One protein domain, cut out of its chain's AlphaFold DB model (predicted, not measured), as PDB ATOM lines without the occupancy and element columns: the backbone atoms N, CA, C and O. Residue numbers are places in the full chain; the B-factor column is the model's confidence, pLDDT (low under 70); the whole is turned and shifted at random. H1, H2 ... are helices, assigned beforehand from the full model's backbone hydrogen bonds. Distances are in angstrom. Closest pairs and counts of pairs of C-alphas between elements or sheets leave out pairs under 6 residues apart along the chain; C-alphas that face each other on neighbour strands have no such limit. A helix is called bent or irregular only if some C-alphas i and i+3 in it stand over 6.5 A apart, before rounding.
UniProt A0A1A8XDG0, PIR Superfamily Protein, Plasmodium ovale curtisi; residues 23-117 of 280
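What this domain is: This is residues 23 to 117 of the 280 residues of the protein "PIR Superfamily Protein" of Plasmodium ovale curtisi (UniProt A0A1A8XDG0). The longest helix, H2, and H3 lie side by side as a long hairpin; H4 folds back slantwise over one side, and short H1 packs on H2 and H4. The printed part, class all helix, has 95 residues with four named helices, H1 to H4, and no named strand. It is compact, with a radius of gyration of the C-alphas of 13.8 A and spans of 42 by 29 by 17 A.

How they stand to each other: Start at H2, residues 36 to 58, the hub. H3, residues 63 to 83, touches it as a hairpin, opposite ways at a shallow tilt of 6 degrees; the closest C-alphas, of Ile 56 and Arg 65, are 6.4 A apart. H4, residues 87 to 107, touches H2's residues 42 to 50 alone, the same way at 35.4 degrees, only just steep; the closest C-alphas, of Gln 50 and Val 107, are 5.8 A apart. H1, residues 27 to 31, touches H2, closest at C-alphas Cys 28 and Cys 43, 4.4 A, and H4, closest at C-alphas Ala 30 and Lys 99, 6.0 A. O i to N i+4 pairs are within hydrogen-bond range throughout H2 and H3, 12 of 17 in H4 and 0 of 1 in H1, with 1 of 2 i+3 pairs.

Where its parts are: Find C-alpha 36 at (113.324, 151.278, 121.520); H2 runs 33.3 A from there, H3 30.3 A, H1 8.4 A. H4 runs 28.8 A to C-alpha 107 at (108.379, 144.776, 101.113), irregular with C-alphas 88 and 91 7.3 A apart, and a kink of 45 degrees near residue 94.

The domain as a whole: The C-alphas farthest apart, of Asn 60 and Ser 88, are 43.1 A apart. The printed part has no cut, and its three links between helices are tight. Look for pLDDT under 70 at residues 23 to 25, 84 to 93 and 108 to 114.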
ATOM      1  N   PRO A  23      98.610 143.793 105.261       47.03
ATOM      2  CA  PRO A  23      99.833 143.195 104.754       47.03
ATOM      3  C   PRO A  23     100.156 141.990 105.646       47.03
ATOM      4  O   PRO A  23     100.165 142.115 106.868       47.03
ATOM      5  N   LYS A  24     100.399 140.819 105.043       61.12
ATOM      6  CA  LYS A  24     100.713 139.560 105.752       61.12
ATOM      7  C   LYS A  24     101.956 139.682 106.662       61.12
ATOM      8  O   LYS A  24     102.205 138.809 107.483       61.12
ATOM      9  N   TYR A  25     102.713 140.774 106.527       69.81
ATOM     10  CA  TYR A  25     103.913 141.115 107.280       69.81
ATOM     11  C   TYR A  25     103.880 142.594 107.708       69.81
ATOM     12  O   TYR A  25     103.773 143.479 106.853       69.81
ATOM     13  N   ASP A  26     103.974 142.869 109.015       81.75
ATOM     14  CA  ASP A  26     104.201 144.230 109.521       81.75
ATOM     15  C   ASP A  26     105.688 144.584 109.330       81.75
ATOM     16  O   ASP A  26     106.550 143.908 109.902       81.75
ATOM     17  N   PRO A  27     106.017 145.632 108.550       79.31
ATOM     18  CA  PRO A  27     107.401 146.027 108.296       79.31
ATOM     19  C   PRO A  27     108.185 146.399 109.572       79.31
ATOM     20  O   PRO A  27     109.414 146.406 109.560       79.31
ATOM     21  N   CYS A  28     107.504 146.675 110.687       84.62
ATOM     22  CA  CYS A  28     108.126 146.960 111.979       84.62
ATOM     23  C   CYS A  28     108.648 145.711 112.703       84.62
ATOM     24  O   CYS A  28     109.539 145.831 113.545       84.62
ATOM     25  N   ASN A  29     108.170 144.514 112.343       83.94
ATOM     26  CA  ASN A  29     108.558 143.261 112.998       83.94
ATOM     27  C   ASN A  29     110.062 142.967 112.881       83.94
ATOM     28  O   ASN A  29     110.639 142.305 113.741       83.94
ATOM     29  N   ALA A  30     110.730 143.504 111.855       79.75
ATOM     30  CA  ALA A  30     112.177 143.377 111.689       79.75
ATOM     31  C   ALA A  30     112.991 144.057 112.815       79.75
ATOM     32  O   ALA A  30     114.168 143.732 112.994       79.75
ATOM     33  N   PHE A  31     112.372 144.957 113.588       82.00
ATOM     34  CA  PHE A  31     113.037 145.854 114.538       82.00
ATOM     35  C   PHE A  31     112.581 145.671 115.996       82.00
ATOM     36  O   PHE A  31     112.879 146.513 116.834       82.00
ATOM     37  N   VAL A  32     111.889 144.579 116.333       78.31
ATOM     38  CA  VAL A  32     111.384 144.339 117.705       78.31
ATOM     39  C   VAL A  32     112.517 144.169 118.731       78.31
ATOM     40  O   VAL A  32     112.368 144.558 119.881       78.31
ATOM     41  N   ASN A  33     113.680 143.665 118.302       76.56
ATOM     42  CA  ASN A  33     114.809 143.336 119.186       76.56
ATOM     43  C   ASN A  33     115.938 144.386 119.175       76.56
ATOM     44  O   ASN A  33     117.077 144.062 119.512       76.56
ATOM     45  N   ILE A  34     115.671 145.620 118.737       76.69
ATOM     46  CA  ILE A  34     116.633 146.731 118.841       76.69
ATOM     47  C   ILE A  34     116.156 147.748 119.880       76.69
ATOM     48  O   ILE A  34     114.966 147.827 120.174       76.69
ATOM     49  N   LYS A  35     117.087 148.540 120.428       73.62
ATOM     50  CA  LYS A  35     116.787 149.616 121.388       73.62
ATOM     51  C   LYS A  35     115.597 150.464 120.913       73.62
ATOM     52  O   LYS A  35     115.570 150.901 119.761       73.62
ATOM     53  N   GLU A  36     114.659 150.734 121.819       75.06
ATOM     54  CA  GLU A  36     113.324 151.278 121.520       75.06
ATOM     55  C   GLU A  36     113.345 152.550 120.654       75.06
ATOM     56  O   GLU A  36     112.600 152.665 119.676       75.06
ATOM     57  N   VAL A  37     114.260 153.481 120.947       73.69
ATOM     58  CA  VAL A  37     114.410 154.737 120.192       73.69
ATOM     59  C   VAL A  37     114.724 154.477 118.711       73.69
ATOM     60  O   VAL A  37     114.176 155.148 117.832       73.69
ATOM     61  N   TYR A  38     115.552 153.475 118.409       75.06
ATOM     62  CA  TYR A  38     115.878 153.087 117.035       75.06
ATOM     63  C   TYR A  38     114.780 152.219 116.421       75.06
ATOM     64  O   TYR A  38     114.478 152.390 115.241       75.06
ATOM     65  N   ALA A  39     114.131 151.355 117.211       79.75
ATOM     66  CA  ALA A  39     112.988 150.552 116.770       79.75
ATOM     67  C   ALA A  39     111.863 151.440 116.229       79.75
ATOM     68  O   ALA A  39     111.365 151.214 115.126       79.75
ATOM     69  N   LYS A  40     111.513 152.510 116.954       81.94
ATOM     70  CA  LYS A  40     110.460 153.451 116.552       81.94
ATOM     71  C   LYS A  40     110.809 154.199 115.263       81.94
ATOM     72  O   LYS A  40     109.972 154.279 114.356       81.94
ATOM     73  N   LYS A  41     112.039 154.720 115.156       82.50
ATOM     74  CA  LYS A  41     112.529 155.403 113.944       82.50
ATOM     75  C   LYS A  41     112.544 154.453 112.742       82.50
ATOM     76  O   LYS A  41     111.983 154.779 111.697       82.50
ATOM     77  N   ALA A  42     113.111 153.258 112.911       82.44
ATOM     78  CA  ALA A  42     113.209 152.258 111.855       82.44
ATOM     79  C   ALA A  42     111.830 151.749 111.408       82.44
ATOM     80  O   ALA A  42     111.559 151.699 110.212       82.44
ATOM     81  N   CYS A  43     110.920 151.465 112.344       85.31
ATOM     82  CA  CYS A  43     109.531 151.091 112.063       85.31
ATOM     83  C   CYS A  43     108.794 152.167 111.253       85.31
ATOM     84  O   CYS A  43     108.142 151.863 110.251       85.31
ATOM     85  N   THR A  44     108.931 153.438 111.648       87.12
ATOM     86  CA  THR A  44     108.325 154.568 110.926       87.12
ATOM     87  C   THR A  44     108.830 154.622 109.489       87.12
ATOM     88  O   THR A  44     108.033 154.622 108.551       87.12
ATOM     89  N   PHE A  45     110.148 154.572 109.303       86.56
ATOM     90  CA  PHE A  45     110.754 154.614 107.978       86.56
ATOM     91  C   PHE A  45     110.389 153.391 107.116       86.56
ATOM     92  O   PHE A  45     110.112 153.514 105.925       86.56
ATOM     93  N   SER A  46     110.266 152.214 107.724       86.56
ATOM     94  CA  SER A  46     109.863 150.980 107.038       86.56
ATOM     95  C   SER A  46     108.436 151.055 106.482       86.56
ATOM     96  O   SER A  46     108.159 150.570 105.382       86.56
ATOM     97  N   LYS A  47     107.527 151.728 107.199       86.75
ATOM     98  CA  LYS A  47     106.174 152.034 106.708       86.75
ATOM     99  C   LYS A  47     106.195 153.035 105.549       86.75
ATOM    100  O   LYS A  47     105.414 152.885 104.609       86.75
ATOM    101  N   GLU A  48     107.088 154.026 105.580       88.19
ATOM    102  CA  GLU A  48     107.273 154.961 104.460       88.19
ATOM    103  C   GLU A  48     107.781 154.244 103.203       88.19
ATOM    104  O   GLU A  48     107.213 154.441 102.129       88.19
ATOM    105  N   ILE A  49     108.777 153.362 103.348       87.00
ATOM    106  CA  ILE A  49     109.288 152.486 102.282       87.00
ATOM    107  C   ILE A  49     108.145 151.682 101.649       87.00
ATOM    108  O   ILE A  49     107.919 151.772 100.440       87.00
ATOM    109  N   GLN A  50     107.363 150.964 102.464       85.06
ATOM    110  CA  GLN A  50     106.245 150.153 101.976       85.06
ATOM    111  C   GLN A  50     105.171 150.995 101.268       85.06
ATOM    112  O   GLN A  50     104.593 150.572 100.268       85.06
ATOM    113  N   ARG A  51     104.882 152.198 101.770       86.62
ATOM    114  CA  ARG A  51     103.924 153.111 101.138       86.62
ATOM    115  C   ARG A  51     104.436 153.616  99.790       86.62
ATOM    116  O   ARG A  51     103.678 153.639  98.822       86.62
ATOM    117  N   ASN A  52     105.692 154.045  99.733       86.69
ATOM    118  CA  ASN A  52     106.276 154.650  98.540       86.69
ATOM    119  C   ASN A  52     106.433 153.617  97.423       86.69
ATOM    120  O   ASN A  52     106.057 153.906  96.289       86.69
ATOM    121  N   ILE A  53     106.872 152.395  97.743       84.12
ATOM    122  CA  ILE A  53     107.008 151.345  96.732       84.12
ATOM    123  C   ILE A  53     105.659 150.990  96.097       84.12
ATOM    124  O   ILE A  53     105.561 150.932  94.876       84.12
ATOM    125  N   LYS A  54     104.585 150.863  96.893       83.50
ATOM    126  CA  LYS A  54     103.238 150.564  96.379       83.50
ATOM    127  C   LYS A  54     102.772 151.606  95.365       83.50
ATOM    128  O   LYS A  54     102.242 151.249  94.319       83.50
ATOM    129  N   LYS A  55     103.022 152.889  95.641       85.19
ATOM    130  CA  LYS A  55     102.698 153.973  94.704       85.19
ATOM    131  C   LYS A  55     103.501 153.878  93.417       85.19
ATOM    132  O   LYS A  55     102.929 153.987  92.342       85.19
ATOM    133  N   ILE A  56     104.807 153.645  93.509       85.00
ATOM    134  CA  ILE A  56     105.660 153.530  92.320       85.00
ATOM    135  C   ILE A  56     105.204 152.361  91.444       85.00
ATOM    136  O   ILE A  56     105.151 152.483  90.225       85.00
ATOM    137  N   TYR A  57     104.806 151.249  92.058       81.69
ATOM    138  CA  TYR A  57     104.299 150.082  91.340       81.69
ATOM    139  C   TYR A  57     102.891 150.260  90.762       81.69
ATOM    140  O   TYR A  57     102.552 149.536  89.831       81.69
ATOM    141  N   SER A  58     102.110 151.233  91.247       84.31
ATOM    142  CA  SER A  58     100.843 151.638  90.617       84.31
ATOM    143  C   SER A  58     101.031 152.460  89.337       84.31
ATOM    144  O   SER A  58     100.082 152.647  88.584       84.31
ATOM    145  N   ILE A  59     102.253 152.932  89.059       83.81
ATOM    146  CA  ILE A  59     102.590 153.595  87.798       83.81
ATOM    147  C   ILE A  59     102.794 152.522  86.722       83.81
ATOM    148  O   ILE A  59     103.458 151.500  86.956       83.81
ATOM    149  N   ASN A  60     102.263 152.779  85.522       81.19
ATOM    150  CA  ASN A  60     102.474 151.930  84.351       81.19
ATOM    151  C   ASN A  60     103.970 151.670  84.119       81.19
ATOM    152  O   ASN A  60     104.820 152.541  84.327       81.19
ATOM    153  N   LYS A  61     104.299 150.447  83.697       79.19
ATOM    154  CA  LYS A  61     105.680 150.069  83.382       79.19
ATOM    155  C   LYS A  61     106.201 150.942  82.232       79.19
ATOM    156  O   LYS A  61     105.507 151.120  81.239       79.19
ATOM    157  N   GLY A  62     107.414 151.470  82.382       77.56
ATOM    158  CA  GLY A  62     108.074 152.321  81.393       77.56
ATOM    159  C   GLY A  62     109.060 153.297  82.037       77.56
ATOM    160  O   GLY A  62     109.254 153.278  83.258       77.56
ATOM    161  N   ILE A  63     109.628 154.184  81.216       73.00
ATOM    162  CA  ILE A  63     110.684 155.149  81.584       73.00
ATOM    163  C   ILE A  63     110.305 155.976  82.821       73.00
ATOM    164  O   ILE A  63     111.114 156.169  83.728       73.00
ATOM    165  N   ASN A  64     109.047 156.412  82.918       76.44
ATOM    166  CA  ASN A  64     108.579 157.182  84.070       76.44
ATOM    167  C   ASN A  64     108.744 156.400  85.376       76.44
ATOM    168  O   ASN A  64     109.309 156.915  86.339       76.44
ATOM    169  N   ARG A  65     108.309 155.137  85.410       81.12
ATOM    170  CA  ARG A  65     108.444 154.295  86.601       81.12
ATOM    171  C   ARG A  65     109.906 154.015  86.945       81.12
ATOM    172  O   ARG A  65     110.236 153.987  88.126       81.12
ATOM    173  N   GLU A  66     110.778 153.862  85.952       81.50
ATOM    174  CA  GLU A  66     112.226 153.722  86.170       81.50
ATOM    175  C   GLU A  66     112.831 154.930  86.880       81.50
ATOM    176  O   GLU A  66     113.502 154.759  87.901       81.50
ATOM    177  N   LYS A  67     112.508 156.144  86.419       79.50
ATOM    178  CA  LYS A  67     112.939 157.391  87.067       79.50
ATOM    179  C   LYS A  67     112.472 157.454  88.525       79.50
ATOM    180  O   LYS A  67     113.269 157.728  89.422       79.50
ATOM    181  N   TYR A  68     111.208 157.116  88.797       83.62
ATOM    182  CA  TYR A  68     110.693 157.058  90.174       83.62
ATOM    183  C   TYR A  68     111.394 156.000  91.032       83.62
ATOM    184  O   TYR A  68     111.653 156.245  92.209       83.62
ATOM    185  N   CYS A  69     111.713 154.839  90.461       84.56
ATOM    186  CA  CYS A  69     112.435 153.777  91.154       84.56
ATOM    187  C   CYS A  69     113.852 154.198  91.548       84.56
ATOM    188  O   CYS A  69     114.264 153.952  92.683       84.56
ATOM    189  N   LEU A  70     114.559 154.888  90.654       81.44
ATOM    190  CA  LEU A  70     115.899 155.388  90.929       81.44
ATOM    191  C   LEU A  70     115.885 156.502  91.986       81.44
ATOM    192  O   LEU A  70     116.631 156.446  92.965       81.44
ATOM    193  N   HIS A  71     114.954 157.456  91.880       82.62
ATOM    194  CA  HIS A  71     114.758 158.474  92.916       82.62
ATOM    195  C   HIS A  71     114.408 157.870  94.278       82.62
ATOM    196  O   HIS A  71     114.948 158.295  95.299       82.62
ATOM    197  N   TYR A  72     113.536 156.863  94.306       85.56
ATOM    198  CA  TYR A  72     113.194 156.139  95.525       85.56
ATOM    199  C   TYR A  72     114.415 155.468  96.155       85.56
ATOM    200  O   TYR A  72     114.636 155.613  97.358       85.56
ATOM    201  N   LYS A  73     115.231 154.783  95.348       85.50
ATOM    202  CA  LYS A  73     116.469 154.134  95.792       85.50
ATOM    203  C   LYS A  73     117.389 155.143  96.493       85.50
ATOM    204  O   LYS A  73     117.852 154.898  97.604       85.50
ATOM    205  N   PHE A  74     117.567 156.317  95.899       83.25
ATOM    206  CA  PHE A  74     118.363 157.398  96.474       83.25
ATOM    207  C   PHE A  74     117.769 158.028  97.729       83.25
ATOM    208  O   PHE A  74     118.496 158.298  98.685       83.25
ATOM    209  N   TRP A  75     116.456 158.246  97.741       86.44
ATOM    210  CA  TRP A  75     115.744 158.740  98.915       86.44
ATOM    211  C   TRP A  75     115.919 157.795 100.110       86.44
ATOM    212  O   TRP A  75     116.117 158.262 101.233       86.44
ATOM    213  N   VAL A  76     115.922 156.474  99.876       86.06
ATOM    214  CA  VAL A  76     116.192 155.494 100.936       86.06
ATOM    215  C   VAL A  76     117.587 155.698 101.530       86.06
ATOM    216  O   VAL A  76     117.721 155.752 102.753       86.06
ATOM    217  N   TYR A  77     118.616 155.859 100.696       83.81
ATOM    218  CA  TYR A  77     119.992 156.058 101.163       83.81
ATOM    219  C   TYR A  77     120.164 157.343 101.977       83.81
ATOM    220  O   TYR A  77     120.770 157.318 103.047       83.81
ATOM    221  N   GLU A  78     119.577 158.451 101.527       81.81
ATOM    222  CA  GLU A  78     119.626 159.727 102.252       81.81
ATOM    223  C   GLU A  78     118.888 159.664 103.590       81.81
ATOM    224  O   GLU A  78     119.399 160.128 104.610       81.81
ATOM    225  N   LYS A  79     117.695 159.059 103.615       83.50
ATOM    226  CA  LYS A  79     116.940 158.877 104.857       83.50
ATOM    227  C   LYS A  79     117.705 158.015 105.849       83.50
ATOM    228  O   LYS A  79     117.772 158.387 107.016       83.50
ATOM    229  N   LEU A  80     118.322 156.920 105.406       80.62
ATOM    230  CA  LEU A  80     119.157 156.095 106.277       80.62
ATOM    231  C   LEU A  80     120.360 156.870 106.808       80.62
ATOM    232  O   LEU A  80     120.591 156.846 108.014       80.62
ATOM    233  N   LYS A  81     121.078 157.610 105.953       79.81
ATOM    234  CA  LYS A  81     122.169 158.490 106.395       79.81
ATOM    235  C   LYS A  81     121.698 159.415 107.521       79.81
ATOM    236  O   LYS A  81     122.350 159.479 108.552       79.81
ATOM    237  N   ASN A  82     120.547 160.069 107.354       77.31
ATOM    238  CA  ASN A  82     120.028 161.045 108.316       77.31
ATOM    239  C   ASN A  82     119.500 160.416 109.613       77.31
ATOM    240  O   ASN A  82     119.654 160.994 110.685       77.31
ATOM    241  N   VAL A  83     118.872 159.241 109.539       72.44
ATOM    242  CA  VAL A  83     118.349 158.541 110.725       72.44
ATOM    243  C   VAL A  83     119.486 158.027 111.620       72.44
ATOM    244  O   VAL A  83     119.281 157.900 112.827       72.44
ATOM    245  N   PHE A  84     120.668 157.780 111.044       68.94
ATOM    246  CA  PHE A  84     121.780 157.053 111.663       68.94
ATOM    247  C   PHE A  84     123.119 157.826 111.648       68.94
ATOM    248  O   PHE A  84     124.185 157.223 111.750       68.94
ATOM    249  N   ALA A  85     123.083 159.155 111.509       64.12
ATOM    250  CA  ALA A  85     124.264 159.996 111.272       64.12
ATOM    251  C   ALA A  85     125.249 160.130 112.456       64.12
ATOM    252  O   ALA A  85     126.377 160.561 112.232       64.12
ATOM    253  N   ALA A  86     124.857 159.810 113.697       64.50
ATOM    254  CA  ALA A  86     125.679 160.075 114.883       64.50
ATOM    255  C   ALA A  86     126.728 158.977 115.161       64.50
ATOM    256  O   ALA A  86     126.462 157.784 115.007       64.50
ATOM    257  N   ASP A  87     127.917 159.368 115.634       55.88
ATOM    258  CA  ASP A  87     129.045 158.451 115.884       55.88
ATOM    259  C   ASP A  87     128.761 157.400 116.968       55.88
ATOM    260  O   ASP A  87     129.170 156.246 116.820       55.88
ATOM    261  N   SER A  88     127.990 157.754 118.005       57.50
ATOM    262  CA  SER A  88     127.518 156.816 119.038       57.50
ATOM    263  C   SER A  88     126.607 155.716 118.485       57.50
ATOM    264  O   SER A  88     126.438 154.668 119.112       57.50
ATOM    265  N   ASP A  89     126.027 155.939 117.304       59.00
ATOM    266  CA  ASP A  89     125.041 155.055 116.697       59.00
ATOM    267  C   ASP A  89     125.694 154.046 115.745       59.00
ATOM    268  O   ASP A  89     125.087 153.021 115.446       59.00
ATOM    269  N   LYS A  90     126.958 154.249 115.334       61.53
ATOM    270  CA  LYS A  90     127.660 153.417 114.332       61.53
ATOM    271  C   LYS A  90     127.654 151.914 114.635       61.53
ATOM    272  O   LYS A  90     127.492 151.117 113.713       61.53
ATOM    273  N   ILE A  91     127.758 151.514 115.905       58.38
ATOM    274  CA  ILE A  91     127.691 150.097 116.319       58.38
ATOM    275  C   ILE A  91     126.279 149.522 116.107       58.38
ATOM    276  O   ILE A  91     126.120 148.389 115.652       58.38
ATOM    277  N   TYR A  92     125.238 150.310 116.386       59.38
ATOM    278  CA  TYR A  92     123.842 149.915 116.186       59.38
ATOM    279  C   TYR A  92     123.416 150.012 114.714       59.38
ATOM    280  O   TYR A  92     122.583 149.224 114.260       59.38
ATOM    281  N   ASN A  93     124.040 150.909 113.948       64.88
ATOM    282  CA  ASN A  93     123.757 151.145 112.536       64.88
ATOM    283  C   ASN A  93     123.925 149.874 111.707       64.88
ATOM    284  O   ASN A  93     123.034 149.545 110.931       64.88
ATOM    285  N   ASN A  94     124.991 149.102 111.923       70.31
ATOM    286  CA  ASN A  94     125.241 147.893 111.133       70.31
ATOM    287  C   ASN A  94     124.123 146.844 111.303       70.31
ATOM    288  O   ASN A  94     123.613 146.278 110.330       70.31
ATOM    289  N   GLY A  95     123.660 146.647 112.542       74.88
ATOM    290  CA  GLY A  95     122.535 145.761 112.843       74.88
ATOM    291  C   GLY A  95     121.232 146.222 112.186       74.88
ATOM    292  O   GLY A  95     120.485 145.400 111.651       74.88
ATOM    293  N   VAL A  96     120.980 147.532 112.178       75.69
ATOM    294  CA  VAL A  96     119.779 148.135 111.588       75.69
ATOM    295  C   VAL A  96     119.803 148.093 110.055       75.69
ATOM    296  O   VAL A  96     118.796 147.734 109.447       75.69
ATOM    297  N   ILE A  97     120.946 148.360 109.417       77.62
ATOM    298  CA  ILE A  97     121.125 148.267 107.956       77.62
ATOM    299  C   ILE A  97     120.828 146.855 107.467       77.62
ATOM    300  O   ILE A  97     120.066 146.666 106.516       77.62
ATOM    301  N   ARG A  98     121.357 145.842 108.164       77.94
ATOM    302  CA  ARG A  98     121.084 144.442 107.832       77.94
ATOM    303  C   ARG A  98     119.584 144.141 107.875       77.94
ATOM    304  O   ARG A  98     119.070 143.457 106.994       77.94
ATOM    305  N   LYS A  99     118.855 144.683 108.857       81.56
ATOM    306  CA  LYS A  99     117.390 144.554 108.928       81.56
ATOM    307  C   LYS A  99     116.681 145.263 107.771       81.56
ATOM    308  O   LYS A  99     115.707 144.712 107.266       81.56
ATOM    309  N   PHE A 100     117.179 146.408 107.300       81.81
ATOM    310  CA  PHE A 100     116.639 147.074 106.108       81.81
ATOM    311  C   PHE A 100     116.868 146.291 104.811       81.81
ATOM    312  O   PHE A 100     115.967 146.288 103.974       81.81
ATOM    313  N   ASN A 101     117.999 145.592 104.661       78.50
ATOM    314  CA  ASN A 101     118.222 144.652 103.551       78.50
ATOM    315  C   ASN A 101     117.183 143.519 103.560       78.50
ATOM    316  O   ASN A 101     116.569 143.228 102.534       78.50
ATOM    317  N   TYR A 102     116.935 142.909 104.726       77.69
ATOM    318  CA  TYR A 102     115.888 141.888 104.859       77.69
ATOM    319  C   TYR A 102     114.501 142.455 104.555       77.69
ATOM    320  O   TYR A 102     113.729 141.839 103.823       77.69
ATOM    321  N   LEU A 103     114.192 143.648 105.074       78.31
ATOM    322  CA  LEU A 103     112.932 144.330 104.812       78.31
ATOM    323  C   LEU A 103     112.701 144.542 103.312       78.31
ATOM    324  O   LEU A 103     111.565 144.383 102.878       78.31
ATOM    325  N   THR A 104     113.739 144.853 102.523       74.50
ATOM    326  CA  THR A 104     113.618 144.991 101.061       74.50
ATOM    327  C   THR A 104     112.974 143.757 100.455       74.50
ATOM    328  O   THR A 104     111.989 143.888  99.737       74.50
ATOM    329  N   ALA A 105     113.464 142.560 100.787       71.88
ATOM    330  CA  ALA A 105     112.928 141.311 100.250       71.88
ATOM    331  C   ALA A 105     111.443 141.114 100.612       71.88
ATOM    332  O   ALA A 105     110.648 140.702  99.769       71.88
ATOM    333  N   PHE A 106     111.042 141.474 101.837       73.00
ATOM    334  CA  PHE A 106     109.653 141.344 102.298       73.00
ATOM    335  C   PHE A 106     108.714 142.417 101.742       73.00
ATOM    336  O   PHE A 106     107.563 142.137 101.417       73.00
ATOM    337  N   VAL A 107     109.174 143.662 101.643       70.50
ATOM    338  CA  VAL A 107     108.379 144.776 101.113       70.50
ATOM    339  C   VAL A 107     108.228 144.660  99.598       70.50
ATOM    340  O   VAL A 107     107.179 145.014  99.061       70.50
ATOM    341  N   MET A 108     109.238 144.112  98.921       68.50
ATOM    342  CA  MET A 108     109.226 143.837  97.486       68.50
ATOM    343  C   MET A 108     108.547 142.502  97.137       68.50
ATOM    344  O   MET A 108     108.635 142.082  95.995       68.50
ATOM    345  N   ASN A 109     107.881 141.817  98.072       61.19
ATOM    346  CA  ASN A 109     107.221 140.518  97.872       61.19
ATOM    347  C   ASN A 109     106.279 140.492  96.638       61.19
ATOM    348  O   ASN A 109     105.121 140.899  96.732       61.19
ATOM    349  N   GLY A 110     106.787 140.027  95.485       55.91
ATOM    350  CA  GLY A 110     106.100 139.991  94.176       55.91
ATOM    351  C   GLY A 110     106.426 141.154  93.218       55.91
ATOM    352  O   GLY A 110     106.057 141.144  92.047       55.91
ATOM    353  N   PHE A 111     107.167 142.147  93.690       60.38
ATOM    354  CA  PHE A 111     107.619 143.328  92.972       60.38
ATOM    355  C   PHE A 111     109.019 143.081  92.366       60.38
ATOM    356  O   PHE A 111     110.052 143.455  92.917       60.38
ATOM    357  N   ILE A 112     109.046 142.416  91.206       58.06
ATOM    358  CA  ILE A 112     110.265 141.886  90.549       58.06
ATOM    359  C   ILE A 112     111.111 142.986  89.868       58.06
ATOM    360  O   ILE A 112     112.159 142.710  89.292       58.06
ATOM    361  N   TYR A 113     110.706 144.263  89.911       64.88
ATOM    362  CA  TYR A 113     111.434 145.294  89.169       64.88
ATOM    363  C   TYR A 113     112.726 145.705  89.882       64.88
ATOM    364  O   TYR A 113     112.726 146.549  90.783       64.88
ATOM    365  N   TYR A 114     113.831 145.101  89.437       65.88
ATOM    366  CA  TYR A 114     115.182 145.254  89.980       65.88
ATOM    367  C   TYR A 114     115.614 146.720  90.134       65.88
ATOM    368  O   TYR A 114     116.218 147.089  91.139       65.88
ATOM    369  N   ARG A 115     115.204 147.603  89.211       72.25
ATOM    370  CA  ARG A 115     115.543 149.036  89.270       72.25
ATOM    371  C   ARG A 115     115.057 149.742  90.542       72.25
ATOM    372  O   ARG A 115     115.665 150.726  90.948       72.25
ATOM    373  N   CYS A 116     113.995 149.265  91.193       76.50
ATOM    374  CA  CYS A 116     113.473 149.876  92.427       76.50
ATOM    375  C   CYS A 116     114.080 149.270  93.695       76.50
ATOM    376  O   CYS A 116     113.801 149.749  94.793       76.50
ATOM    377  N   GLN A 117     114.860 148.197  93.577       79.06
ATOM    378  CA  GLN A 117     115.426 147.506  94.726       79.06
ATOM    379  C   GLN A 117     116.689 148.229  95.179       79.06
ATOM    380  O   GLN A 117     117.643 148.370  94.418       79.06
TER     381      GLN A 117